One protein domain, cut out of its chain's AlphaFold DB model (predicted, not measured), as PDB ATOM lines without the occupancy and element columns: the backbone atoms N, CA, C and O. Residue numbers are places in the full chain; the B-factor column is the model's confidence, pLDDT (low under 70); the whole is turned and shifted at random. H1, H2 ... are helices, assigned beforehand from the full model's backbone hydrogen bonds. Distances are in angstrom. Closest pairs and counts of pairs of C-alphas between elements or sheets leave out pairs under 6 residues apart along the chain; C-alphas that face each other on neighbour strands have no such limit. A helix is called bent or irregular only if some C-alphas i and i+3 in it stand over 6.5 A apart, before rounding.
ATOM      1  N   ALA A   2     -42.673   5.614 -17.500       75.81
ATOM      2  CA  ALA A   2     -42.967   4.754 -16.341       75.81
ATOM      3  C   ALA A   2     -41.732   4.047 -15.736       75.81
ATOM      4  O   ALA A   2     -41.485   4.127 -14.536       75.81
ATOM      5  N   LEU A   3     -40.894   3.450 -16.590       75.88
ATOM      6  CA  LEU A   3     -39.642   2.797 -16.186       75.88
ATOM      7  C   LEU A   3     -38.589   3.751 -15.599       75.88
ATOM      8  O   LEU A   3     -37.839   3.349 -14.720       75.88
ATOM      9  N   LEU A   4     -38.497   4.996 -16.071       76.62
ATOM     10  CA  LEU A   4     -37.498   5.978 -15.619       76.62
ATOM     11  C   LEU A   4     -37.865   6.605 -14.268       76.62
ATOM     12  O   LEU A   4     -36.985   7.010 -13.517       76.62
ATOM     13  N   THR A   5     -39.158   6.689 -13.966       77.06
ATOM     14  CA  THR A   5     -39.698   7.296 -12.738       77.06
ATOM     15  C   THR A   5     -39.899   6.301 -11.597       77.06
ATOM     16  O   THR A   5     -40.205   6.699 -10.470       77.06
ATOM     17  N   MET A   6     -39.797   5.002 -11.886       73.81
ATOM     18  CA  MET A   6     -39.977   3.938 -10.904       73.81
ATOM     19  C   MET A   6     -38.765   3.874  -9.958       73.81
ATOM     20  O   MET A   6     -37.633   3.877 -10.447       73.81
ATOM     21  N   PRO A   7     -38.965   3.805  -8.625       73.12
ATOM     22  CA  PRO A   7     -37.863   3.657  -7.677       73.12
ATOM     23  C   PRO A   7     -37.041   2.394  -7.955       73.12
ATOM     24  O   PRO A   7     -37.610   1.349  -8.280       73.12
ATOM     25  N   ILE A   8     -35.721   2.487  -7.782       71.06
ATOM     26  CA  ILE A   8     -34.757   1.414  -8.092       71.06
ATOM     27  C   ILE A   8     -35.091   0.131  -7.310       71.06
ATOM     28  O   ILE A   8     -35.097  -0.956  -7.882       71.06
ATOM     29  N   GLU A   9     -35.488   0.264  -6.041       67.31
ATOM     30  CA  GLU A   9     -35.905  -0.853  -5.181       67.31
ATOM     31  C   GLU A   9     -37.122  -1.603  -5.741       67.31
ATOM     32  O   GLU A   9     -37.153  -2.830  -5.773       67.31
ATOM     33  N   ARG A  10     -38.120  -0.870  -6.247       67.31
ATOM     34  CA  ARG A  10     -39.316  -1.480  -6.841       67.31
ATOM     35  C   ARG A  10     -39.003  -2.099  -8.198       67.31
ATOM     36  O   ARG A  10     -39.581  -3.124  -8.541       67.31
ATOM     37  N   LYS A  11     -38.090  -1.507  -8.967       68.69
ATOM     38  CA  LYS A  11     -37.678  -2.039 -10.269       68.69
ATOM     39  C   LYS A  11     -37.015  -3.415 -10.121       68.69
ATOM     40  O   LYS A  11     -37.392  -4.316 -10.857       68.69
ATOM     41  N   ALA A  12     -36.153  -3.602  -9.120       62.00
ATOM     42  CA  ALA A  12     -35.529  -4.897  -8.831       62.00
ATOM     43  C   ALA A  12     -36.538  -5.995  -8.431       62.00
ATOM     44  O   ALA A  12     -36.333  -7.162  -8.746       62.00
ATOM     45  N   VAL A  13     -37.640  -5.625  -7.765       68.81
ATOM     46  CA  VAL A  13     -38.682  -6.574  -7.326       68.81
ATOM     47  C   VAL A  13     -39.666  -6.915  -8.447       68.81
ATOM     48  O   VAL A  13     -40.069  -8.065  -8.596       68.81
ATOM     49  N   TYR A  14     -40.090  -5.920  -9.230       67.50
ATOM     50  CA  TYR A  14     -41.125  -6.110 -10.248       67.50
ATOM     51  C   TYR A  14     -40.576  -6.498 -11.629       67.50
ATOM     52  O   TYR A  14     -41.341  -7.015 -12.444       67.50
ATOM     53  N   LEU A  15     -39.293  -6.238 -11.903       70.62
ATOM     54  CA  LEU A  15     -38.633  -6.460 -13.192       70.62
ATOM     55  C   LEU A  15     -37.199  -7.002 -12.984       70.62
ATOM     56  O   LEU A  15     -36.235  -6.238 -13.083       70.62
ATOM     57  N   PRO A  16     -37.043  -8.304 -12.682       64.44
ATOM     58  CA  PRO A  16     -35.740  -8.889 -12.361       64.44
ATOM     59  C   PRO A  16     -34.782  -8.966 -13.564       64.44
ATOM     60  O   PRO A  16     -33.579  -8.811 -13.383       64.44
ATOM     61  N   ASP A  17     -35.300  -9.124 -14.786       71.12
ATOM     62  CA  ASP A  17     -34.499  -9.358 -16.004       71.12
ATOM     63  C   ASP A  17     -34.174  -8.076 -16.793       71.12
ATOM     64  O   ASP A  17     -33.853  -8.104 -17.984       71.12
ATOM     65  N   LEU A  18     -34.284  -6.910 -16.153       72.62
ATOM     66  CA  LEU A  18     -34.124  -5.638 -16.845       72.62
ATOM     67  C   LEU A  18     -32.644  -5.393 -17.215       72.62
ATOM     68  O   LEU A  18     -31.776  -5.513 -16.346       72.62
ATOM     69  N   PRO A  19     -32.312  -4.977 -18.456       74.25
ATOM     70  CA  PRO A  19     -30.929  -4.682 -18.828       74.25
ATOM     71  C   PRO A  19     -30.322  -3.620 -17.900       74.25
ATOM     72  O   PRO A  19     -30.933  -2.577 -17.648       74.25
ATOM     73  N   GLY A  20     -29.099  -3.873 -17.416       66.31
ATOM     74  CA  GLY A  20     -28.474  -3.137 -16.304       66.31
ATOM     75  C   GLY A  20     -28.420  -1.613 -16.466       66.31
ATOM     76  O   GLY A  20     -28.519  -0.886 -15.481       66.31
ATOM     77  N   PHE A  21     -28.375  -1.103 -17.702       72.50
ATOM     78  CA  PHE A  21     -28.460   0.339 -17.961       72.50
ATOM     79  C   PHE A  21     -29.793   0.941 -17.494       72.50
ATOM     80  O   PHE A  21     -29.809   2.004 -16.884       72.50
ATOM     81  N   LEU A  22     -30.921   0.263 -17.722       69.94
ATOM     82  CA  LEU A  22     -32.226   0.758 -17.286       69.94
ATOM     83  C   LEU A  22     -32.503   0.421 -15.815       69.94
ATOM     84  O   LEU A  22     -33.334   1.099 -15.212       69.94
ATOM     85  N   ALA A  23     -31.833  -0.575 -15.228       67.06
ATOM     86  CA  ALA A  23     -32.038  -0.992 -13.838       67.06
ATOM     87  C   ALA A  23     -31.703   0.118 -12.821       67.06
ATOM     88  O   ALA A  23     -32.443   0.320 -11.858       67.06
ATOM     89  N   HIS A  24     -30.641   0.890 -13.070       69.75
ATOM     90  CA  HIS A  24     -30.109   1.867 -12.108       69.75
ATOM     91  C   HIS A  24     -30.532   3.320 -12.356       69.75
ATOM     92  O   HIS A  24     -30.241   4.199 -11.548       69.75
ATOM     93  N   ILE A  25     -31.229   3.597 -13.460       77.00
ATOM     94  CA  ILE A  25     -31.638   4.960 -13.805       77.00
ATOM     95  C   ILE A  25     -32.932   5.322 -13.070       77.00
ATOM     96  O   ILE A  25     -33.976   4.692 -13.275       77.00
ATOM     97  N   TYR A  26     -32.852   6.388 -12.270       79.25
ATOM     98  CA  TYR A  26     -33.986   7.116 -11.708       79.25
ATOM     99  C   TYR A  26     -33.925   8.570 -12.179       79.25
ATOM    100  O   TYR A  26     -32.950   9.277 -11.929       79.25
ATOM    101  N   VAL A  27     -34.966   9.009 -12.879       81.50
ATOM    102  CA  VAL A  27     -35.088  10.377 -13.389       81.50
ATOM    103  C   VAL A  27     -36.285  11.043 -12.709       81.50
ATOM    104  O   VAL A  27     -37.338  10.407 -12.587       81.50
ATOM    105  N   PRO A  28     -36.176  12.321 -12.292       84.06
ATOM    106  CA  PRO A  28     -37.320  13.070 -11.790       84.06
ATOM    107  C   PRO A  28     -38.476  13.099 -12.801       84.06
ATOM    108  O   PRO A  28     -38.286  12.924 -14.007       84.06
ATOM    109  N   PHE A  29     -39.685  13.369 -12.312       82.75
ATOM    110  CA  PHE A  29     -40.911  13.299 -13.110       82.75
ATOM    111  C   PHE A  29     -40.874  14.174 -14.376       82.75
ATOM    112  O   PHE A  29     -41.157  13.691 -15.470       82.75
ATOM    113  N   LEU A  30     -40.473  15.445 -14.253       85.81
ATOM    114  CA  LEU A  30     -40.537  16.399 -15.364       85.81
ATOM    115  C   LEU A  30     -39.552  16.071 -16.505       85.81
ATOM    116  O   LEU A  30     -39.985  16.013 -17.657       85.81
ATOM    117  N   PRO A  31     -38.261  15.775 -16.245       86.50
ATOM    118  CA  PRO A  31     -37.365  15.326 -17.309       86.50
ATOM    119  C   PRO A  31     -37.788  13.975 -17.897       86.50
ATOM    120  O   PRO A  31     -37.692  13.787 -19.107       86.50
ATOM    121  N   ALA A  32     -38.318  13.050 -17.087       86.69
ATOM    122  CA  ALA A  32     -38.811  11.766 -17.587       86.69
ATOM    123  C   ALA A  32     -40.022  11.914 -18.528       86.69
ATOM    124  O   ALA A  32     -40.147  11.143 -19.486       86.69
ATOM    125  N   LEU A  33     -40.880  12.912 -18.283       88.44
ATOM    126  CA  LEU A  33     -41.998  13.291 -19.150       88.44
ATOM    127  C   LEU A  33     -41.491  13.770 -20.517       88.44
ATOM    128  O   LEU A  33     -41.930  13.270 -21.553       88.44
ATOM    129  N   ILE A  34     -40.516  14.685 -20.521       91.44
ATOM    130  CA  ILE A  34     -39.931  15.236 -21.752       91.44
ATOM    131  C   ILE A  34     -39.191  14.147 -22.534       91.44
ATOM    132  O   ILE A  34     -39.399  14.017 -23.737       91.44
ATOM    133  N   ILE A  35     -38.382  13.320 -21.862       90.81
ATOM    134  CA  ILE A  35     -37.677  12.193 -22.492       90.81
ATOM    135  C   ILE A  35     -38.684  11.216 -23.111       90.81
ATOM    136  O   ILE A  35     -38.488  10.770 -24.240       90.81
ATOM    137  N   GLY A  36     -39.786  10.915 -22.414       90.06
ATOM    138  CA  GLY A  36     -40.865  10.085 -22.953       90.06
ATOM    139  C   GLY A  36     -41.471  10.665 -24.232       90.06
ATOM    140  O   GLY A  36     -41.618   9.944 -25.219       90.06
ATOM    141  N   GLY A  37     -41.750  11.970 -24.239       93.06
ATOM    142  CA  GLY A  37     -42.228  12.677 -25.425       93.06
ATOM    143  C   GLY A  37     -41.218  12.665 -26.577       93.06
ATOM    144  O   GLY A  37     -41.593  12.411 -27.718       93.06
ATOM    145  N   LEU A  38     -39.928  12.881 -26.302       94.38
ATOM    146  CA  LEU A  38     -38.879  12.865 -27.330       94.38
ATOM    147  C   LEU A  38     -38.680  11.472 -27.939       94.38
ATOM    148  O   LEU A  38     -38.524  11.355 -29.152       94.38
ATOM    149  N   ILE A  39     -38.753  10.408 -27.133       93.75
ATOM    150  CA  ILE A  39     -38.732   9.031 -27.648       93.75
ATOM    151  C   ILE A  39     -39.938   8.798 -28.568       93.75
ATOM    152  O   ILE A  39     -39.781   8.232 -29.648       93.75
ATOM    153  N   ALA A  40     -41.124   9.289 -28.194       94.94
ATOM    154  CA  ALA A  40     -42.307   9.190 -29.046       94.94
ATOM    155  C   ALA A  40     -42.143   9.948 -30.372       94.94
ATOM    156  O   ALA A  40     -42.556   9.436 -31.409       94.94
ATOM    157  N   VAL A  41     -41.485  11.111 -30.367       96.06
ATOM    158  CA  VAL A  41     -41.130  11.855 -31.589       96.06
ATOM    159  C   VAL A  41     -40.215  11.032 -32.494       96.06
ATOM    160  O   VAL A  41     -40.463  10.953 -33.696       96.06
ATOM    161  N   ILE A  42     -39.184  10.395 -31.935       95.25
ATOM    162  CA  ILE A  42     -38.254   9.554 -32.704       95.25
ATOM    163  C   ILE A  42     -39.007   8.378 -33.337       95.25
ATOM    164  O   ILE A  42     -38.912   8.166 -34.548       95.25
ATOM    165  N   CYS A  43     -39.820   7.664 -32.552       93.44
ATOM    166  CA  CYS A  43     -40.667   6.586 -33.061       93.44
ATOM    167  C   CYS A  43     -41.623   7.085 -34.155       93.44
ATOM    168  O   CYS A  43     -41.756   6.449 -35.200       93.44
ATOM    169  N   ALA A  44     -42.242   8.250 -33.954       93.56
ATOM    170  CA  ALA A  44     -43.151   8.850 -34.918       93.56
ATOM    171  C   ALA A  44     -42.455   9.227 -36.231       93.56
ATOM    172  O   ALA A  44     -43.045   9.059 -37.290       93.56
ATOM    173  N   TYR A  45     -41.200   9.675 -36.203       93.25
ATOM    174  CA  TYR A  45     -40.432   9.923 -37.426       93.25
ATOM    175  C   TYR A  45     -40.114   8.630 -38.185       93.25
ATOM    176  O   TYR A  45     -40.300   8.574 -39.403       93.25
ATOM    177  N   ILE A  46     -39.676   7.591 -37.468       92.88
ATOM    178  CA  ILE A  46     -39.312   6.291 -38.054       92.88
ATOM    179  C   ILE A  46     -40.532   5.628 -38.699       92.88
ATOM    180  O   ILE A  46     -40.453   5.149 -39.828       92.88
ATOM    181  N   ILE A  47     -41.667   5.629 -37.999       91.06
ATOM    182  CA  ILE A  47     -42.910   4.988 -38.446       91.06
ATOM    183  C   ILE A  47     -43.687   5.883 -39.413       91.06
ATOM    184  O   ILE A  47     -44.278   5.404 -40.377       91.06
ATOM    185  N   GLY A  48     -43.682   7.194 -39.191       89.75
ATOM    186  CA  GLY A  48     -44.408   8.149 -40.021       89.75
ATOM    187  C   GLY A  48     -43.892   8.167 -41.454       89.75
ATOM    188  O   GLY A  48     -44.686   8.276 -42.383       89.75
ATOM    189  N   TYR A  49     -42.584   7.993 -41.668       90.81
ATOM    190  CA  TYR A  49     -42.003   8.023 -43.011       90.81
ATOM    191  C   TYR A  49     -42.586   6.965 -43.973       90.81
ATOM    192  O   TYR A  49     -43.021   7.351 -45.060       90.81
ATOM    193  N   PRO A  50     -42.651   5.661 -43.628       89.62
ATOM    194  CA  PRO A  50     -43.306   4.666 -44.477       89.62
ATOM    195  C   PRO A  50     -44.829   4.839 -44.521       89.62
ATOM    196  O   PRO A  50     -45.416   4.680 -45.589       89.62
ATOM    197  N   VAL A  51     -45.470   5.209 -43.406       87.50
ATOM    198  CA  VAL A  51     -46.935   5.369 -43.343       87.50
ATOM    199  C   VAL A  51     -47.419   6.486 -44.270       87.50
ATOM    200  O   VAL A  51     -48.419   6.319 -44.962       87.50
ATOM    201  N   LEU A  52     -46.676   7.592 -44.370       85.00
ATOM    202  CA  LEU A  52     -47.017   8.723 -45.242       85.00
ATOM    203  C   LEU A  52     -46.881   8.421 -46.741       85.00
ATOM    204  O   LEU A  52     -47.341   9.218 -47.559       85.00
ATOM    205  N   LYS A  53     -46.271   7.290 -47.122       84.12
ATOM    206  CA  LYS A  53     -46.251   6.832 -48.521       84.12
ATOM    207  C   LYS A  53     -47.559   6.152 -48.931       84.12
ATOM    208  O   LYS A  53     -47.816   6.017 -50.125       84.12
ATOM    209  N   LEU A  54     -48.385   5.735 -47.970       88.06
ATOM    210  CA  LEU A  54     -49.674   5.099 -48.226       88.06
ATOM    211  C   LEU A  54     -50.746   6.157 -48.515       88.06
ATOM    212  O   LEU A  54     -50.753   7.233 -47.920       88.06
ATOM    213  N   ARG A  55     -51.675   5.849 -49.427       79.81
ATOM    214  CA  ARG A  55     -52.776   6.746 -49.810       79.81
ATOM    215  C   ARG A  55     -54.127   6.041 -49.736       79.81
ATOM    216  O   ARG A  55     -54.220   4.831 -49.938       79.81
ATOM    217  N   GLY A  56     -55.176   6.820 -49.477       82.38
ATOM    218  CA  GLY A  56     -56.560   6.344 -49.475       82.38
ATOM    219  C   GLY A  56     -56.811   5.245 -48.441       82.38
ATOM    220  O   GLY A  56     -56.338   5.326 -47.309       82.38
ATOM    221  N   HIS A  57     -57.532   4.196 -48.839       87.38
ATOM    222  CA  HIS A  57     -57.936   3.098 -47.952       87.38
ATOM    223  C   HIS A  57     -56.759   2.337 -47.319       87.38
ATOM    224  O   HIS A  57     -56.892   1.813 -46.213       87.38
ATOM    225  N   TYR A  58     -55.593   2.322 -47.973       87.31
ATOM    226  CA  TYR A  58     -54.394   1.678 -47.436       87.31
ATOM    227  C   TYR A  58     -53.879   2.360 -46.167       87.31
ATOM    228  O   TYR A  58     -53.367   1.679 -45.280       87.31
ATOM    229  N   LEU A  59     -54.049   3.682 -46.047       84.88
ATOM    230  CA  LEU A  59     -53.649   4.418 -44.847       84.88
ATOM    231  C   LEU A  59     -54.487   3.980 -43.637       84.88
ATOM    232  O   LEU A  59     -53.932   3.698 -42.578       84.88
ATOM    233  N   SER A  60     -55.804   3.847 -43.811       82.50
ATOM    234  CA  SER A  60     -56.712   3.415 -42.742       82.50
ATOM    235  C   SER A  60     -56.373   2.008 -42.245       82.50
ATOM    236  O   SER A  60     -56.216   1.798 -41.042       82.50
ATOM    237  N   VAL A  61     -56.177   1.056 -43.163       88.50
ATOM    238  CA  VAL A  61     -55.794  -0.323 -42.808       88.50
ATOM    239  C   VAL A  61     -54.436  -0.350 -42.101       88.50
ATOM    240  O   VAL A  61     -54.277  -1.052 -41.102       88.50
ATOM    241  N   ALA A  62     -53.475   0.459 -42.555       89.25
ATOM    242  CA  ALA A  62     -52.162   0.545 -41.928       89.25
ATOM    243  C   ALA A  62     -52.212   1.104 -40.502       89.25
ATOM    244  O   ALA A  62     -51.501   0.594 -39.643       89.25
ATOM    245  N   THR A  63     -53.058   2.100 -40.214       85.88
ATOM    246  CA  THR A  63     -53.193   2.635 -38.844       85.88
ATOM    247  C   THR A  63     -53.750   1.604 -37.862       85.88
ATOM    248  O   THR A  63     -53.227   1.469 -36.755       85.88
ATOM    249  N   LEU A  64     -54.748   0.820 -38.286       87.62
ATOM    250  CA  LEU A  64     -55.311  -0.265 -37.481       87.62
ATOM    251  C   LEU A  64     -54.275  -1.378 -37.278       87.62
ATOM    252  O   LEU A  64     -54.023  -1.795 -36.149       87.62
ATOM    253  N   GLY A  65     -53.620  -1.816 -38.356       88.94
ATOM    254  CA  GLY A  65     -52.564  -2.826 -38.277       88.94
ATOM    255  C   GLY A  65     -51.412  -2.386 -37.372       88.94
ATOM    256  O   GLY A  65     -50.962  -3.159 -36.531       88.94
ATOM    257  N   PHE A  66     -50.980  -1.129 -37.484       87.31
ATOM    258  CA  PHE A  66     -49.923  -0.565 -36.650       87.31
ATOM    259  C   PHE A  66     -50.287  -0.597 -35.164       87.31
ATOM    260  O   PHE A  66     -49.471  -1.039 -34.357       87.31
ATOM    261  N   MET A  67     -51.513  -0.197 -34.807       87.00
ATOM    262  CA  MET A  67     -52.011  -0.330 -33.437       87.00
ATOM    263  C   MET A  67     -51.861  -1.774 -32.941       87.00
ATOM    264  O   MET A  67     -51.253  -2.000 -31.898       87.00
ATOM    265  N   VAL A  68     -52.406  -2.747 -33.680       88.50
ATOM    266  CA  VAL A  68     -52.405  -4.158 -33.262       88.50
ATOM    267  C   VAL A  68     -50.977  -4.682 -33.109       88.50
ATOM    268  O   VAL A  68     -50.669  -5.317 -32.101       88.50
ATOM    269  N   ILE A  69     -50.092  -4.375 -34.061       90.56
ATOM    270  CA  ILE A  69     -48.682  -4.779 -34.014       90.56
ATOM    271  C   ILE A  69     -48.004  -4.213 -32.767       90.56
ATOM    272  O   ILE A  69     -47.334  -4.962 -32.060       90.56
ATOM    273  N   VAL A  70     -48.190  -2.924 -32.463       89.25
ATOM    274  CA  VAL A  70     -47.591  -2.300 -31.273       89.25
ATOM    275  C   VAL A  70     -48.128  -2.934 -29.994       89.25
ATOM    276  O   VAL A  70     -47.336  -3.274 -29.117       89.25
ATOM    277  N   THR A  71     -49.440  -3.153 -29.886       87.25
ATOM    278  CA  THR A  71     -50.036  -3.779 -28.698       87.25
ATOM    279  C   THR A  71     -49.505  -5.198 -28.492       87.25
ATOM    280  O   THR A  71     -49.042  -5.524 -27.398       87.25
ATOM    281  N   VAL A  72     -49.481  -6.021 -29.544       89.38
ATOM    282  CA  VAL A  72     -48.955  -7.394 -29.480       89.38
ATOM    283  C   VAL A  72     -47.457  -7.397 -29.169       89.38
ATOM    284  O   VAL A  72     -47.000  -8.196 -28.353       89.38
ATOM    285  N   PHE A  73     -46.686  -6.488 -29.765       90.69
ATOM    286  CA  PHE A  73     -45.258  -6.347 -29.487       90.69
ATOM    287  C   PHE A  73     -45.008  -6.022 -28.009       90.69
ATOM    288  O   PHE A  73     -44.233  -6.711 -27.347       90.69
ATOM    289  N   VAL A  74     -45.729  -5.046 -27.450       88.06
ATOM    290  CA  VAL A  74     -45.612  -4.662 -26.034       88.06
ATOM    291  C   VAL A  74     -46.063  -5.785 -25.093       88.06
ATOM    292  O   VAL A  74     -45.447  -5.977 -24.047       88.06
ATOM    293  N   MET A  75     -47.089  -6.559 -25.459       88.00
ATOM    294  CA  MET A  75     -47.533  -7.725 -24.683       88.00
ATOM    295  C   MET A  75     -46.502  -8.861 -24.659       88.00
ATOM    296  O   MET A  75     -46.440  -9.607 -23.680       88.00
ATOM    297  N   ASN A  76     -45.689  -8.991 -25.711       89.25
ATOM    298  CA  ASN A  76     -44.627  -9.996 -25.789       89.25
ATOM    299  C   ASN A  76     -43.329  -9.567 -25.083       89.25
ATOM    300  O   ASN A  76     -42.525 -10.427 -24.728       89.25
ATOM    301  N   LEU A  77     -43.131  -8.271 -24.817       84.69
ATOM    302  CA  LEU A  77     -41.952  -7.734 -24.125       84.69
ATOM    303  C   LEU A  77     -41.983  -7.976 -22.604       84.69
ATOM    304  O   LEU A  77     -42.100  -7.052 -21.797       84.69
ATOM    305  N   ARG A  78     -41.848  -9.234 -22.183       80.19
ATOM    306  CA  ARG A  78     -41.926  -9.616 -20.761       80.19
ATOM    307  C   ARG A  78     -40.839  -8.962 -19.904       80.19
ATOM    308  O   ARG A  78     -41.163  -8.448 -18.836       80.19
ATOM    309  N   ASP A  79     -39.615  -8.882 -20.418       77.00
ATOM    310  CA  ASP A  79     -38.435  -8.440 -19.659       77.00
ATOM    311  C   ASP A  79     -38.470  -6.945 -19.299       77.00
ATOM    312  O   ASP A  79     -37.892  -6.516 -18.304       77.00
ATOM    313  N   ILE A  80     -39.166  -6.128 -20.101       78.19
ATOM    314  CA  ILE A  80     -39.172  -4.662 -19.961       78.19
ATOM    315  C   ILE A  80     -40.524  -4.138 -19.458       78.19
ATOM    316  O   ILE A  80     -40.553  -3.209 -18.652       78.19
ATOM    317  N   THR A  81     -41.651  -4.688 -19.921       79.75
ATOM    318  CA  THR A  81     -42.999  -4.156 -19.622       79.75
ATOM    319  C   THR A  81     -43.845  -5.077 -18.745       79.75
ATOM    320  O   THR A  81     -44.976  -4.720 -18.420       79.75
ATOM    321  N   ARG A  82     -43.313  -6.245 -18.349       82.25
ATOM    322  CA  ARG A  82     -44.062  -7.354 -17.717       82.25
ATOM    323  C   ARG A  82     -45.171  -7.919 -18.615       82.25
ATOM    324  O   ARG A  82     -46.104  -8.559 -18.130       82.25
ATOM    325  N   GLY A  83     -45.069  -7.693 -19.929       84.31
ATOM    326  CA  GLY A  83     -46.015  -8.185 -20.928       84.31
ATOM    327  C   GLY A  83     -47.462  -7.789 -20.623       84.31
ATOM    328  O   GLY A  83     -47.762  -6.625 -20.366       84.31
ATOM    329  N   ASN A  84     -48.374  -8.767 -20.630       82.75
ATOM    330  CA  ASN A  84     -49.808  -8.539 -20.411       82.75
ATOM    331  C   ASN A  84     -50.159  -8.028 -18.999       82.75
ATOM    332  O   ASN A  84     -51.185  -7.374 -18.829       82.75
ATOM    333  N   SER A  85     -49.328  -8.306 -17.989       81.75
ATOM    334  CA  SER A  85     -49.579  -7.864 -16.608       81.75
ATOM    335  C   SER A  85     -49.368  -6.361 -16.413       81.75
ATOM    336  O   SER A  85     -49.896  -5.792 -15.459       81.75
ATOM    337  N   GLY A  86     -48.623  -5.717 -17.315       83.31
ATOM    338  CA  GLY A  86     -48.330  -4.293 -17.244       83.31
ATOM    339  C   GLY A  86     -47.400  -3.896 -16.095       83.31
ATOM    340  O   GLY A  86     -46.965  -4.698 -15.264       83.31
ATOM    341  N   LEU A  87     -47.095  -2.603 -16.049       83.75
ATOM    342  CA  LEU A  87     -46.266  -1.989 -15.022       83.75
ATOM    343  C   LEU A  87     -47.155  -1.479 -13.887       83.75
ATOM    344  O   LEU A  87     -48.005  -0.620 -14.106       83.75
ATOM    345  N   THR A  88     -46.937  -1.983 -12.675       82.56
ATOM    346  CA  THR A  88     -47.684  -1.608 -11.466       82.56
ATOM    347  C   THR A  88     -46.788  -0.921 -10.441       82.56
ATOM    348  O   THR A  88     -45.563  -1.068 -10.461       82.56
ATOM    349  N   GLY A  89     -47.397  -0.170  -9.522       73.56
ATOM    350  CA  GLY A  89     -46.682   0.441  -8.399       73.56
ATOM    351  C   GLY A  89     -45.891   1.694  -8.777       73.56
ATOM    352  O   GLY A  89     -44.906   2.025  -8.101       73.56
ATOM    353  N   LEU A  90     -46.321   2.387  -9.838       80.88
ATOM    354  CA  LEU A  90     -45.819   3.713 -10.183       80.88
ATOM    355  C   LEU A  90     -46.152   4.679  -9.048       80.88
ATOM    356  O   LEU A  90     -47.209   4.601  -8.428       80.88
ATOM    357  N   LYS A  91     -45.226   5.588  -8.749       79.31
ATOM    358  CA  LYS A  91     -45.493   6.631  -7.764       79.31
ATOM    359  C   LYS A  91     -46.463   7.639  -8.372       79.31
ATOM    360  O   LYS A  91     -46.258   8.079  -9.509       79.31
ATOM    361  N   ASP A  92     -47.491   7.974  -7.605       80.50
ATOM    362  CA  ASP A  92     -48.443   9.005  -7.978       80.50
ATOM    363  C   ASP A  92     -47.761  10.374  -7.885       80.50
ATOM    364  O   ASP A  92     -47.461  10.884  -6.803       80.50
ATOM    365  N   TYR A  93     -47.423  10.919  -9.047       77.56
ATOM    366  CA  TYR A  93     -46.920  12.281  -9.192       77.56
ATOM    367  C   TYR A  93     -47.966  13.193  -9.851       77.56
ATOM    368  O   TYR A  93     -47.783  14.412  -9.871       77.56
ATOM    369  N   THR A  94     -49.039  12.624 -10.412       81.56
ATOM    370  CA  THR A  94     -49.964  13.353 -11.279       81.56
ATOM    371  C   THR A  94     -51.162  13.825 -10.472       81.56
ATOM    372  O   THR A  94     -52.125  13.098 -10.269       81.56
ATOM    373  N   ASN A  95     -51.143  15.097 -10.080       86.25
ATOM    374  CA  ASN A  95     -52.322  15.749  -9.512       86.25
ATOM    375  C   ASN A  95     -53.202  16.374 -10.600       86.25
ATOM    376  O   ASN A  95     -52.721  16.746 -11.672       86.25
ATOM    377  N   ILE A  96     -54.475  16.611 -10.276       87.38
ATOM    378  CA  ILE A  96     -55.423  17.286 -11.176       87.38
ATOM    379  C   ILE A  96     -54.893  18.643 -11.672       87.38
ATOM    380  O   ILE A  96     -54.969  18.955 -12.859       87.38
ATOM    381  N   TRP A  97     -54.249  19.406 -10.784       88.88
ATOM    382  CA  TRP A  97     -53.617  20.687 -11.105       88.88
ATOM    383  C   TRP A  97     -52.469  20.549 -12.106       88.88
ATOM    384  O   TRP A  97     -52.337  21.376 -13.004       88.88
ATOM    385  N   TRP A  98     -51.669  19.488 -11.988       86.44
ATOM    386  CA  TRP A  98     -50.579  19.195 -12.921       86.44
ATOM    387  C   TRP A  98     -51.112  18.844 -14.308       86.44
ATOM    388  O   TRP A  98     -50.619  19.370 -15.306       86.44
ATOM    389  N   THR A  99     -52.154  18.015 -14.372       89.56
ATOM    390  CA  THR A  99     -52.810  17.650 -15.632       89.56
ATOM    391  C   THR A  99     -53.392  18.876 -16.331       89.56
ATOM    392  O   THR A  99     -53.136  19.075 -17.518       89.56
ATOM    393  N   TYR A 100     -54.108  19.741 -15.604       91.56
ATOM    394  CA  TYR A 100     -54.650  20.976 -16.174       91.56
ATOM    395  C   TYR A 100     -53.558  21.962 -16.597       91.56
ATOM    396  O   TYR A 100     -53.655  22.533 -17.681       91.56
ATOM    397  N   ALA A 101     -52.501  22.134 -15.799       92.69
ATOM    398  CA  ALA A 101     -51.384  23.005 -16.159       92.69
ATOM    399  C   ALA A 101     -50.719  22.548 -17.466       92.69
ATOM    400  O   ALA A 101     -50.510  23.355 -18.373       92.69
ATOM    401  N   ILE A 102     -50.449  21.245 -17.601       92.75
ATOM    402  CA  ILE A 102     -49.876  20.688 -18.828       92.75
ATOM    403  C   ILE A 102     -50.858  20.837 -19.992       92.75
ATOM    404  O   ILE A 102     -50.429  21.250 -21.063       92.75
ATOM    405  N   ALA A 103     -52.158  20.597 -19.795       93.56
ATOM    406  CA  ALA A 103     -53.168  20.801 -20.836       93.56
ATOM    407  C   ALA A 103     -53.230  22.261 -21.330       93.56
ATOM    408  O   ALA A 103     -53.321  22.508 -22.530       93.56
ATOM    409  N   VAL A 104     -53.126  23.250 -20.438       95.06
ATOM    410  CA  VAL A 104     -53.060  24.667 -20.842       95.06
ATOM    411  C   VAL A 104     -51.788  24.946 -21.646       95.06
ATOM    412  O   VAL A 104     -51.847  25.613 -22.680       95.06
ATOM    413  N   ILE A 105     -50.647  24.391 -21.224       95.06
ATOM    414  CA  ILE A 105     -49.377  24.517 -21.952       95.06
ATOM    415  C   ILE A 105     -49.475  23.868 -23.338       95.06
ATOM    416  O   ILE A 105     -49.045  24.478 -24.319       95.06
ATOM    417  N   THR A 106     -50.054  22.668 -23.458       94.44
ATOM    418  CA  THR A 106     -50.207  21.999 -24.760       94.44
ATOM    419  C   THR A 106     -51.093  22.818 -25.693       94.44
ATOM    420  O   THR A 106     -50.705  23.052 -26.838       94.44
ATOM    421  N   LEU A 107     -52.224  23.339 -25.203       94.50
ATOM    422  CA  LEU A 107     -53.115  24.198 -25.984       94.50
ATOM    423  C   LEU A 107     -52.418  25.480 -26.446       94.50
ATOM    424  O   LEU A 107     -52.529  25.841 -27.617       94.50
ATOM    425  N   TYR A 108     -51.658  26.134 -25.564       95.62
ATOM    426  CA  TYR A 108     -50.885  27.326 -25.912       95.62
ATOM    427  C   TYR A 108     -49.834  27.036 -26.993       95.62
ATOM    428  O   TYR A 108     -49.736  27.767 -27.982       95.62
ATOM    429  N   VAL A 109     -49.073  25.946 -26.848       95.25
ATOM    430  CA  VAL A 109     -48.035  25.562 -27.817       95.25
ATOM    431  C   VAL A 109     -48.650  25.197 -29.169       95.25
ATOM    432  O   VAL A 109     -48.156  25.650 -30.204       95.25
ATOM    433  N   ILE A 110     -49.751  24.440 -29.181       93.75
ATOM    434  CA  ILE A 110     -50.473  24.081 -30.411       93.75
ATOM    435  C   ILE A 110     -51.028  25.334 -31.095       93.75
ATOM    436  O   ILE A 110     -50.844  25.506 -32.302       93.75
ATOM    437  N   TRP A 111     -51.636  26.247 -30.333       94.31
ATOM    438  CA  TRP A 111     -52.127  27.524 -30.852       94.31
ATOM    439  C   TRP A 111     -51.007  28.355 -31.487       94.31
ATOM    440  O   TRP A 111     -51.152  28.853 -32.605       94.31
ATOM    441  N   ARG A 112     -49.842  28.427 -30.830       95.25
ATOM    442  CA  ARG A 112     -48.655  29.103 -31.369       95.25
ATOM    443  C   ARG A 112     -48.174  28.439 -32.663       95.25
ATOM    444  O   ARG A 112     -47.828  29.144 -33.609       95.25
ATOM    445  N   ILE A 113     -48.121  27.106 -32.726       93.81
ATOM    446  CA  ILE A 113     -47.677  26.379 -33.930       93.81
ATOM    447  C   ILE A 113     -48.619  26.651 -35.106       93.81
ATOM    448  O   ILE A 113     -48.141  26.981 -36.193       93.81
ATOM    449  N   ILE A 114     -49.932  26.585 -34.885       91.31
ATOM    450  CA  ILE A 114     -50.937  26.824 -35.931       91.31
ATOM    451  C   ILE A 114     -50.861  28.264 -36.458       91.31
ATOM    452  O   ILE A 114     -50.971  28.483 -37.661       91.31
ATOM    453  N   ASN A 115     -50.570  29.237 -35.590       92.00
ATOM    454  CA  ASN A 115     -50.415  30.640 -35.987       92.00
ATOM    455  C   ASN A 115     -49.029  30.978 -36.578       92.00
ATOM    456  O   ASN A 115     -48.784  32.122 -36.963       92.00
ATOM    457  N   SER A 116     -48.116  30.007 -36.671       95.12
ATOM    458  CA  SER A 116     -46.772  30.189 -37.237       95.12
ATOM    459  C   SER A 116     -46.705  29.860 -38.736       95.12
ATOM    460  O   SER A 116     -47.662  29.360 -39.325       95.12
ATOM    461  N   SER A 117     -45.552  30.104 -39.372       91.25
ATOM    462  CA  SER A 117     -45.316  29.746 -40.781       91.25
ATOM    463  C   SER A 117     -45.544  28.257 -41.059       91.25
ATOM    464  O   SER A 117     -46.169  27.916 -42.059       91.25
ATOM    465  N   TYR A 118     -45.130  27.376 -40.141       92.38
ATOM    466  CA  TYR A 118     -45.371  25.935 -40.247       92.38
ATOM    467  C   TYR A 118     -46.863  25.594 -40.248       92.38
ATOM    468  O   TYR A 118     -47.285  24.731 -41.013       92.38
ATOM    469  N   GLY A 119     -47.665  26.292 -39.440       91.94
ATOM    470  CA  GLY A 119     -49.117  26.123 -39.413       91.94
ATOM    471  C   GLY A 119     -49.780  26.545 -40.724       91.94
ATOM    472  O   GLY A 119     -50.660  25.844 -41.216       91.94
ATOM    473  N   ARG A 120     -49.295  27.619 -41.360       92.00
ATOM    474  CA  ARG A 120     -49.755  28.027 -42.701       92.00
ATOM    475  C   ARG A 120     -49.415  26.983 -43.764       92.00
ATOM    476  O   ARG A 120     -50.254  26.695 -44.608       92.00
ATOM    477  N   SER A 121     -48.228  26.376 -43.696       94.38
ATOM    478  CA  SER A 121     -47.869  25.260 -44.581       94.38
ATOM    479  C   SER A 121     -48.755  24.033 -44.347       94.38
ATOM    480  O   SER A 121     -49.181  23.412 -45.312       94.38
ATOM    481  N   MET A 122     -49.079  23.699 -43.091       93.06
ATOM    482  CA  MET A 122     -50.025  22.617 -42.774       93.06
ATOM    483  C   MET A 122     -51.425  22.908 -43.325       93.06
ATOM    484  O   MET A 122     -52.072  22.006 -43.848       93.06
ATOM    485  N   LEU A 123     -51.879  24.162 -43.236       90.81
ATOM    486  CA  LEU A 123     -53.159  24.590 -43.793       90.81
ATOM    487  C   LEU A 123     -53.169  24.469 -45.322       90.81
ATOM    488  O   LEU A 123     -54.116  23.922 -45.863       90.81
ATOM    489  N   ALA A 124     -52.105  24.906 -46.004       92.31
ATOM    490  CA  ALA A 124     -51.995  24.784 -47.459       92.31
ATOM    491  C   ALA A 124     -52.090  23.318 -47.920       92.31
ATOM    492  O   ALA A 124     -52.841  23.013 -48.838       92.31
ATOM    493  N   ILE A 125     -51.395  22.412 -47.222       93.12
ATOM    494  CA  ILE A 125     -51.451  20.961 -47.467       93.12
ATOM    495  C   ILE A 125     -52.860  20.399 -47.246       93.12
ATOM    496  O   ILE A 125     -53.280  19.484 -47.945       93.12
ATOM    497  N   ARG A 126     -53.593  20.923 -46.257       89.00
ATOM    498  CA  ARG A 126     -54.963  20.487 -45.961       89.00
ATOM    499  C   ARG A 126     -55.936  20.823 -47.095       89.00
ATOM    500  O   ARG A 126     -56.891  20.077 -47.274       89.00
ATOM    501  N   GLU A 127     -55.719  21.933 -47.801       90.25
ATOM    502  CA  GLU A 127     -56.575  22.347 -48.918       90.25
ATOM    503  C   GLU A 127     -56.242  21.559 -50.196       90.25
ATOM    504  O   GLU A 127     -57.136  20.950 -50.778       90.25
ATOM    505  N   ASP A 128     -54.968  21.523 -50.610       92.81
ATOM    506  CA  ASP A 128     -54.517  20.721 -51.756       92.81
ATOM    507  C   ASP A 128     -53.004  20.435 -51.679       92.81
ATOM    508  O   ASP A 128     -52.171  21.348 -51.674       92.81
ATOM    509  N   ASP A 129     -52.647  19.147 -51.655       92.44
ATOM    510  CA  ASP A 129     -51.262  18.663 -51.678       92.44
ATOM    511  C   ASP A 129     -50.488  19.177 -52.909       92.44
ATOM    512  O   ASP A 129     -49.352  19.635 -52.776       92.44
ATOM    513  N   LEU A 130     -51.092  19.119 -54.103       92.75
ATOM    514  CA  LEU A 130     -50.447  19.514 -55.360       92.75
ATOM    515  C   LEU A 130     -50.239  21.029 -55.414       92.75
ATOM    516  O   LEU A 130     -49.172  21.498 -55.816       92.75
ATOM    517  N   ALA A 131     -51.230  21.804 -54.965       93.44
ATOM    518  CA  ALA A 131     -51.111  23.258 -54.911       93.44
ATOM    519  C   ALA A 131     -50.057  23.703 -53.884       93.44
ATOM    520  O   ALA A 131     -49.278  24.619 -54.149       93.44
ATOM    521  N   ALA A 132     -49.992  23.041 -52.724       94.62
ATOM    522  CA  ALA A 132     -48.975  23.325 -51.716       94.62
ATOM    523  C   ALA A 132     -47.556  23.035 -52.241       94.62
ATOM    524  O   ALA A 132     -46.639  23.831 -52.014       94.62
ATOM    525  N   GLU A 133     -47.377  21.938 -52.980       94.81
ATOM    526  CA  GLU A 133     -46.097  21.585 -53.602       94.81
ATOM    527  C   GLU A 133     -45.680  22.597 -54.684       94.81
ATOM    528  O   GLU A 133     -44.514  22.997 -54.724       94.81
ATOM    529  N   ALA A 134     -46.629  23.110 -55.480       95.19
ATOM    530  CA  ALA A 134     -46.369  24.127 -56.507       95.19
ATOM    531  C   ALA A 134     -45.838  25.460 -55.940       95.19
ATOM    532  O   ALA A 134     -45.076  26.158 -56.608       95.19
ATOM    533  N   VAL A 135     -46.193  25.803 -54.696       93.94
ATOM    534  CA  VAL A 135     -45.690  26.999 -53.987       93.94
ATOM    535  C   VAL A 135     -44.414  26.684 -53.173       93.94
ATOM    536  O   VAL A 135     -43.922  27.511 -52.408       93.94
ATOM    537  N   GLY A 136     -43.834  25.489 -53.344       93.06
ATOM    538  CA  GLY A 136     -42.553  25.090 -52.748       93.06
ATOM    539  C   GLY A 136     -42.646  24.493 -51.339       93.06
ATOM    540  O   GLY A 136     -41.635  24.407 -50.637       93.06
ATOM    541  N   VAL A 137     -43.835  24.075 -50.886       95.31
ATOM    542  CA  VAL A 137     -43.994  23.417 -49.581       95.31
ATOM    543  C   VAL A 137     -43.562  21.954 -49.672       95.31
ATOM    544  O   VAL A 137     -44.130  21.158 -50.411       95.31
ATOM    545  N   ASN A 138     -42.591  21.554 -48.848       94.19
ATOM    546  CA  ASN A 138     -42.201  20.148 -48.742       94.19
ATOM    547  C   ASN A 138     -43.256  19.346 -47.954       94.19
ATOM    548  O   ASN A 138     -43.256  19.352 -46.717       94.19
ATOM    549  N   LEU A 139     -44.123  18.628 -48.677       92.56
ATOM    550  CA  LEU A 139     -45.231  17.848 -48.113       92.56
ATOM    551  C   LEU A 139     -44.764  16.847 -47.052       92.56
ATOM    552  O   LEU A 139     -45.324  16.788 -45.956       92.56
ATOM    553  N   VAL A 140     -43.712  16.083 -47.356       92.25
ATOM    554  CA  VAL A 140     -43.204  15.013 -46.484       92.25
ATOM    555  C   VAL A 140     -42.725  15.589 -45.156       92.25
ATOM    556  O   VAL A 140     -43.105  15.098 -44.094       92.25
ATOM    557  N   LYS A 141     -41.934  16.668 -45.194       92.94
ATOM    558  CA  LYS A 141     -41.394  17.302 -43.986       92.94
ATOM    559  C   LYS A 141     -42.503  17.858 -43.095       92.94
ATOM    560  O   LYS A 141     -42.457  17.653 -41.883       92.94
ATOM    561  N   ILE A 142     -43.489  18.549 -43.670       94.62
ATOM    562  CA  ILE A 142     -44.580  19.147 -42.890       94.62
ATOM    563  C   ILE A 142     -45.502  18.067 -42.307       94.62
ATOM    564  O   ILE A 142     -45.810  18.139 -41.117       94.62
ATOM    565  N   LYS A 143     -45.869  17.034 -43.086       93.19
ATOM    566  CA  LYS A 143     -46.696  15.908 -42.607       93.19
ATOM    567  C   LYS A 143     -45.997  15.109 -41.499       93.19
ATOM    568  O   LYS A 143     -46.621  14.783 -40.486       93.19
ATOM    569  N   LEU A 144     -44.690  14.859 -41.635       94.12
ATOM    570  CA  LEU A 144     -43.886  14.228 -40.580       94.12
ATOM    571  C   LEU A 144     -43.830  15.079 -39.314       94.12
ATOM    572  O   LEU A 144     -44.025  14.550 -38.225       94.12
ATOM    573  N   MET A 145     -43.608  16.391 -39.443       94.00
ATOM    574  CA  MET A 145     -43.601  17.282 -38.281       94.00
ATOM    575  C   MET A 145     -44.963  17.317 -37.585       94.00
ATOM    576  O   MET A 145     -45.002  17.226 -36.362       94.00
ATOM    577  N   SER A 146     -46.080  17.391 -38.324       93.25
ATOM    578  CA  SER A 146     -47.414  17.337 -37.706       93.25
ATOM    579  C   SER A 146     -47.649  16.023 -36.957       93.25
ATOM    580  O   SER A 146     -48.182  16.039 -35.848       93.25
ATOM    581  N   PHE A 147     -47.192  14.899 -37.519       93.12
ATOM    582  CA  PHE A 147     -47.310  13.590 -36.880       93.12
ATOM    583  C   PHE A 147     -46.437  13.485 -35.621       93.12
ATOM    584  O   PHE A 147     -46.911  13.053 -34.573       93.12
ATOM    585  N   ALA A 148     -45.191  13.960 -35.687       95.06
ATOM    586  CA  ALA A 148     -44.264  13.991 -34.560       95.06
ATOM    587  C   ALA A 148     -44.760  14.871 -33.400       95.06
ATOM    588  O   ALA A 148     -44.695  14.459 -32.244       95.06
ATOM    589  N   ILE A 149     -45.294  16.061 -33.698       94.94
ATOM    590  CA  ILE A 149     -45.873  16.963 -32.690       94.94
ATOM    591  C   ILE A 149     -47.086  16.302 -32.019       94.94
ATOM    592  O   ILE A 149     -47.205  16.338 -30.794       94.94
ATOM    593  N   GLY A 150     -47.955  15.653 -32.803       94.00
ATOM    594  CA  GLY A 150     -49.081  14.884 -32.272       94.00
ATOM    595  C   GLY A 150     -48.626  13.747 -31.353       94.00
ATOM    596  O   GLY A 150     -49.129  13.619 -30.237       94.00
ATOM    597  N   ALA A 151     -47.621  12.975 -31.775       94.75
ATOM    598  CA  ALA A 151     -47.061  11.879 -30.988       94.75
ATOM    599  C   ALA A 151     -46.413  12.354 -29.679       94.75
ATOM    600  O   ALA A 151     -46.581  11.701 -28.650       94.75
ATOM    601  N   PHE A 152     -45.727  13.503 -29.688       96.44
ATOM    602  CA  PHE A 152     -45.161  14.107 -28.480       96.44
ATOM    603  C   PHE A 152     -46.245  14.372 -27.430       96.44
ATOM    604  O   PHE A 152     -46.146  13.897 -26.298       96.44
ATOM    605  N   PHE A 153     -47.305  15.094 -27.806       94.88
ATOM    606  CA  PHE A 153     -48.376  15.446 -26.871       94.88
ATOM    607  C   PHE A 153     -49.230  14.240 -26.467       94.88
ATOM    608  O   PHE A 153     -49.624  14.149 -25.304       94.88
ATOM    609  N   ALA A 154     -49.454  13.285 -27.374       93.06
ATOM    610  CA  ALA A 154     -50.112  12.021 -27.048       93.06
ATOM    611  C   ALA A 154     -49.309  11.213 -26.014       93.06
ATOM    612  O   ALA A 154     -49.881  10.700 -25.054       93.06
ATOM    613  N   ALA A 155     -47.980  11.157 -26.154       94.00
ATOM    614  CA  ALA A 155     -47.108  10.484 -25.195       94.00
ATOM    615  C   ALA A 155     -47.079  11.188 -23.833       94.00
ATOM    616  O   ALA A 155     -47.126  10.515 -22.806       94.00
ATOM    617  N   VAL A 156     -47.058  12.526 -23.808       93.88
ATOM    618  CA  VAL A 156     -47.177  13.311 -22.567       93.88
ATOM    619  C   VAL A 156     -48.506  13.015 -21.861       93.88
ATOM    620  O   VAL A 156     -48.506  12.724 -20.666       93.88
ATOM    621  N   GLY A 157     -49.626  13.017 -22.594       91.88
ATOM    622  CA  GLY A 157     -50.949  12.694 -22.051       91.88
ATOM    623  C   GLY A 157     -51.045  11.262 -21.517       91.88
ATOM    624  O   GLY A 157     -51.483  11.052 -20.387       91.88
ATOM    625  N   GLY A 158     -50.561  10.279 -22.281       90.00
ATOM    626  CA  GLY A 158     -50.532   8.878 -21.850       90.00
ATOM    627  C   GLY A 158     -49.643   8.649 -20.626       90.00
ATOM    628  O   GLY A 158     -49.966   7.838 -19.759       90.00
ATOM    629  N   ALA A 159     -48.546   9.395 -20.505       90.31
ATOM    630  CA  ALA A 159     -47.671   9.282 -19.352       90.31
ATOM    631  C   ALA A 159     -48.278   9.903 -18.082       90.31
ATOM    632  O   ALA A 159     -48.148   9.321 -17.004       90.31
ATOM    633  N   LEU A 160     -49.003  11.022 -18.209       90.88
ATOM    634  CA  LEU A 160     -49.804  11.580 -17.114       90.88
ATOM    635  C   LEU A 160     -50.885  10.599 -16.657       90.88
ATOM    636  O   LEU A 160     -51.002  10.356 -15.457       90.88
ATOM    637  N   TYR A 161     -51.607  10.003 -17.610       89.56
ATOM    638  CA  TYR A 161     -52.640   8.999 -17.352       89.56
ATOM    639  C   TYR A 161     -52.088   7.786 -16.589       89.56
ATOM    640  O   TYR A 161     -52.651   7.379 -15.576       89.56
ATOM    641  N   GLY A 162     -50.930   7.265 -17.001       88.25
ATOM    642  CA  GLY A 162     -50.294   6.135 -16.324       88.25
ATOM    643  C   GLY A 162     -49.826   6.424 -14.895       88.25
ATOM    644  O   GLY A 162     -49.881   5.547 -14.034       88.25
ATOM    645  N   HIS A 163     -49.381   7.652 -14.621       88.62
ATOM    646  CA  HIS A 163     -49.032   8.066 -13.261       88.62
ATOM    647  C   HIS A 163     -50.258   8.349 -12.391       88.62
ATOM    648  O   HIS A 163     -50.197   8.055 -11.203       88.62
ATOM    649  N   LEU A 164     -51.354   8.840 -12.981       87.44
ATOM    650  CA  LEU A 164     -52.629   9.048 -12.290       87.44
ATOM    651  C   LEU A 164     -53.243   7.719 -11.826       87.44
ATOM    652  O   LEU A 164     -53.741   7.622 -10.711       87.44
ATOM    653  N   LEU A 165     -53.183   6.679 -12.664       86.94
ATOM    654  CA  LEU A 165     -53.683   5.347 -12.307       86.94
ATOM    655  C   LEU A 165     -52.675   4.508 -11.515       86.94
ATOM    656  O   LEU A 165     -53.012   3.424 -11.047       86.94
ATOM    657  N   THR A 166     -51.429   4.973 -11.365       87.50
ATOM    658  CA  THR A 166     -50.295   4.250 -10.744       87.50
ATOM    659  C   THR A 166     -49.967   2.881 -11.366       87.50
ATOM    660  O   THR A 166     -49.136   2.116 -10.856       87.50
ATOM    661  N   MET A 167     -50.585   2.585 -12.504       85.88
ATOM    662  CA  MET A 167     -50.478   1.348 -13.255       85.88
ATOM    663  C   MET A 167     -50.649   1.656 -14.740       85.88
ATOM    664  O   MET A 167     -51.426   2.528 -15.121       85.88
ATOM    665  N   VAL A 168     -49.914   0.929 -15.577       88.44
ATOM    666  CA  VAL A 168     -50.053   0.981 -17.031       88.44
ATOM    667  C   VAL A 168     -50.030  -0.436 -17.569       88.44
ATOM    668  O   VAL A 168     -48.998  -1.108 -17.490       88.44
ATOM    669  N   SER A 169     -51.140  -0.877 -18.151       88.25
ATOM    670  CA  SER A 169     -51.217  -2.147 -18.864       88.25
ATOM    671  C   SER A 169     -51.409  -1.924 -20.370       88.25
ATOM    672  O   SER A 169     -52.000  -0.925 -20.784       88.25
ATOM    673  N   PRO A 170     -50.936  -2.842 -21.233       85.69
ATOM    674  CA  PRO A 170     -51.168  -2.728 -22.675       85.69
ATOM    675  C   PRO A 170     -52.657  -2.783 -23.054       85.69
ATOM    676  O   PRO A 170     -53.045  -2.235 -24.082       85.69
ATOM    677  N   ASN A 171     -53.489  -3.413 -22.218       84.69
ATOM    678  CA  ASN A 171     -54.931  -3.546 -22.442       84.69
ATOM    679  C   ASN A 171     -55.699  -2.230 -22.249       84.69
ATOM    680  O   ASN A 171     -56.763  -2.065 -22.846       84.69
ATOM    681  N   ASP A 172     -55.148  -1.280 -21.486       84.69
ATOM    682  CA  ASP A 172     -55.762   0.042 -21.289       84.69
ATOM    683  C   ASP A 172     -55.833   0.833 -22.608       84.69
ATOM    684  O   ASP A 172     -56.753   1.618 -22.838       84.69
ATOM    685  N   PHE A 173     -54.902   0.566 -23.530       84.38
ATOM    686  CA  PHE A 173     -54.842   1.175 -24.861       84.38
ATOM    687  C   PHE A 173     -55.553   0.305 -25.906       84.38
ATOM    688  O   PHE A 173     -55.013  -0.021 -26.965       84.38
ATOM    689  N   SER A 174     -56.781  -0.095 -25.577       83.31
ATOM    690  CA  SER A 174     -57.642  -0.894 -26.448       83.31
ATOM    691  C   SER A 174     -58.162  -0.103 -27.653       83.31
ATOM    692  O   SER A 174     -58.093   1.129 -27.718       83.31
TER     693      SER A 174
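AT A GLANCE: This is residues 2 to 174 of the 254 residues of an uncharacterized protein of Desulfotomaculum aquiferis (UniProt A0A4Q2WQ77). Two long helices, H4 and H10, cross near their middles as a narrow X; H7 runs beside H10 with few contacts, while H5 makes a V with H4, the two coming close near Val 51 and Leu 59. The short helices H8 and H9 lie at one end of this elongated body, and H1, H2 and H3 lie at the other. The printed part has 173 residues, with eleven named helices, H1 to H11 in order along the chain, and no named strand; the class is all helix. It is only just compact, close to loose, with a radius of gyration of the C-alphas of 18.6 A, and it spans 58 by 35 by 27 A.

IN THESE COORDINATES: H1, residues 2 to 5, begins at C-alpha 2 (-42.967, 4.754, -16.341). H2 is residues 8 to 14 and H3 residues 20 to 23. H4, residues 29 to 51, is 31.8 A long, with a kink of 27 degrees near residue 45; it is neither bent nor irregular, but only just: C-alphas 47 and 50 are 6.1 A apart. H5, residues 57 to 76, measures 29.0 A, and H6 is residues 78 to 81. H7, residues 96 to 114, measures 26.9 A. H8, residues 117 to 127, measures 15.7 A, and H9 is residues 129 to 134. H10, residues 139 to 164, is the longest helix at 37.6 A, from C-alpha 139 (-45.231, 17.848, -48.113). H11, residues 170 to 173, ends at C-alpha 173 (-54.842, 1.175, -24.861).

HOW THE PARTS SIT: H10 is the hub, touching H1, H4, H8 and H9. H4 and H10 touch at a steep tilt of 39 degrees, opposite ways; their closest C-alphas, Gly 37 and Phe 152, are 4.5 A apart. H7 is close to H10 but not clearly touching, at a shallow tilt of 6 degrees, opposite ways, with C-alphas of Thr 99 and Leu 160 closest at 6.9 A. With residues 139 to 146 alone H10 touches H8, about perpendicular at 75 degrees; the closest C-alphas, Met 122 and Ile 142, are 6.5 A apart. H9 and H10 only just touch, with 3 pairs of C-alphas within 8 A, and only at the corner; Glu 133 and Leu 139 are closest, their C-alphas 6.7 A apart. H1 and H10 only just touch, with 3 pairs of C-alphas within 8 A, the closest being Ala 2 and Ala 159 at 7.2 A. H2 and H3 only just touch, also with 3 pairs; the C-alphas of Lys 11 and Ala 23 are closest at 6.8 A. H5 touches H11 with residues 71 to 75 alone, and the C-alphas of Thr 71 and Pro 170 are closest at 6.2 A. H5 and H10 are apart. H6 touches no helix. Every O i to N i+4 pair is within hydrogen-bond range in H2, H5, H7, H8, H9 and H10, and 18 of 19 in H4; H1, H3, H6 and H11 are too short for such a pair.

THE WHOLE: The C-alphas farthest apart, Val 13 and Ala 134, are 58.5 A apart. The printed part has no cut. The link from H6 to H7, residues 82 to 95, is long; residues 87 to 88 in it pair antiparallel with residues 167 to 168. The mean pLDDT of the printed part is 86.8, and it is under 70 at residues 9 to 14, 16, 20 and 22 to 24.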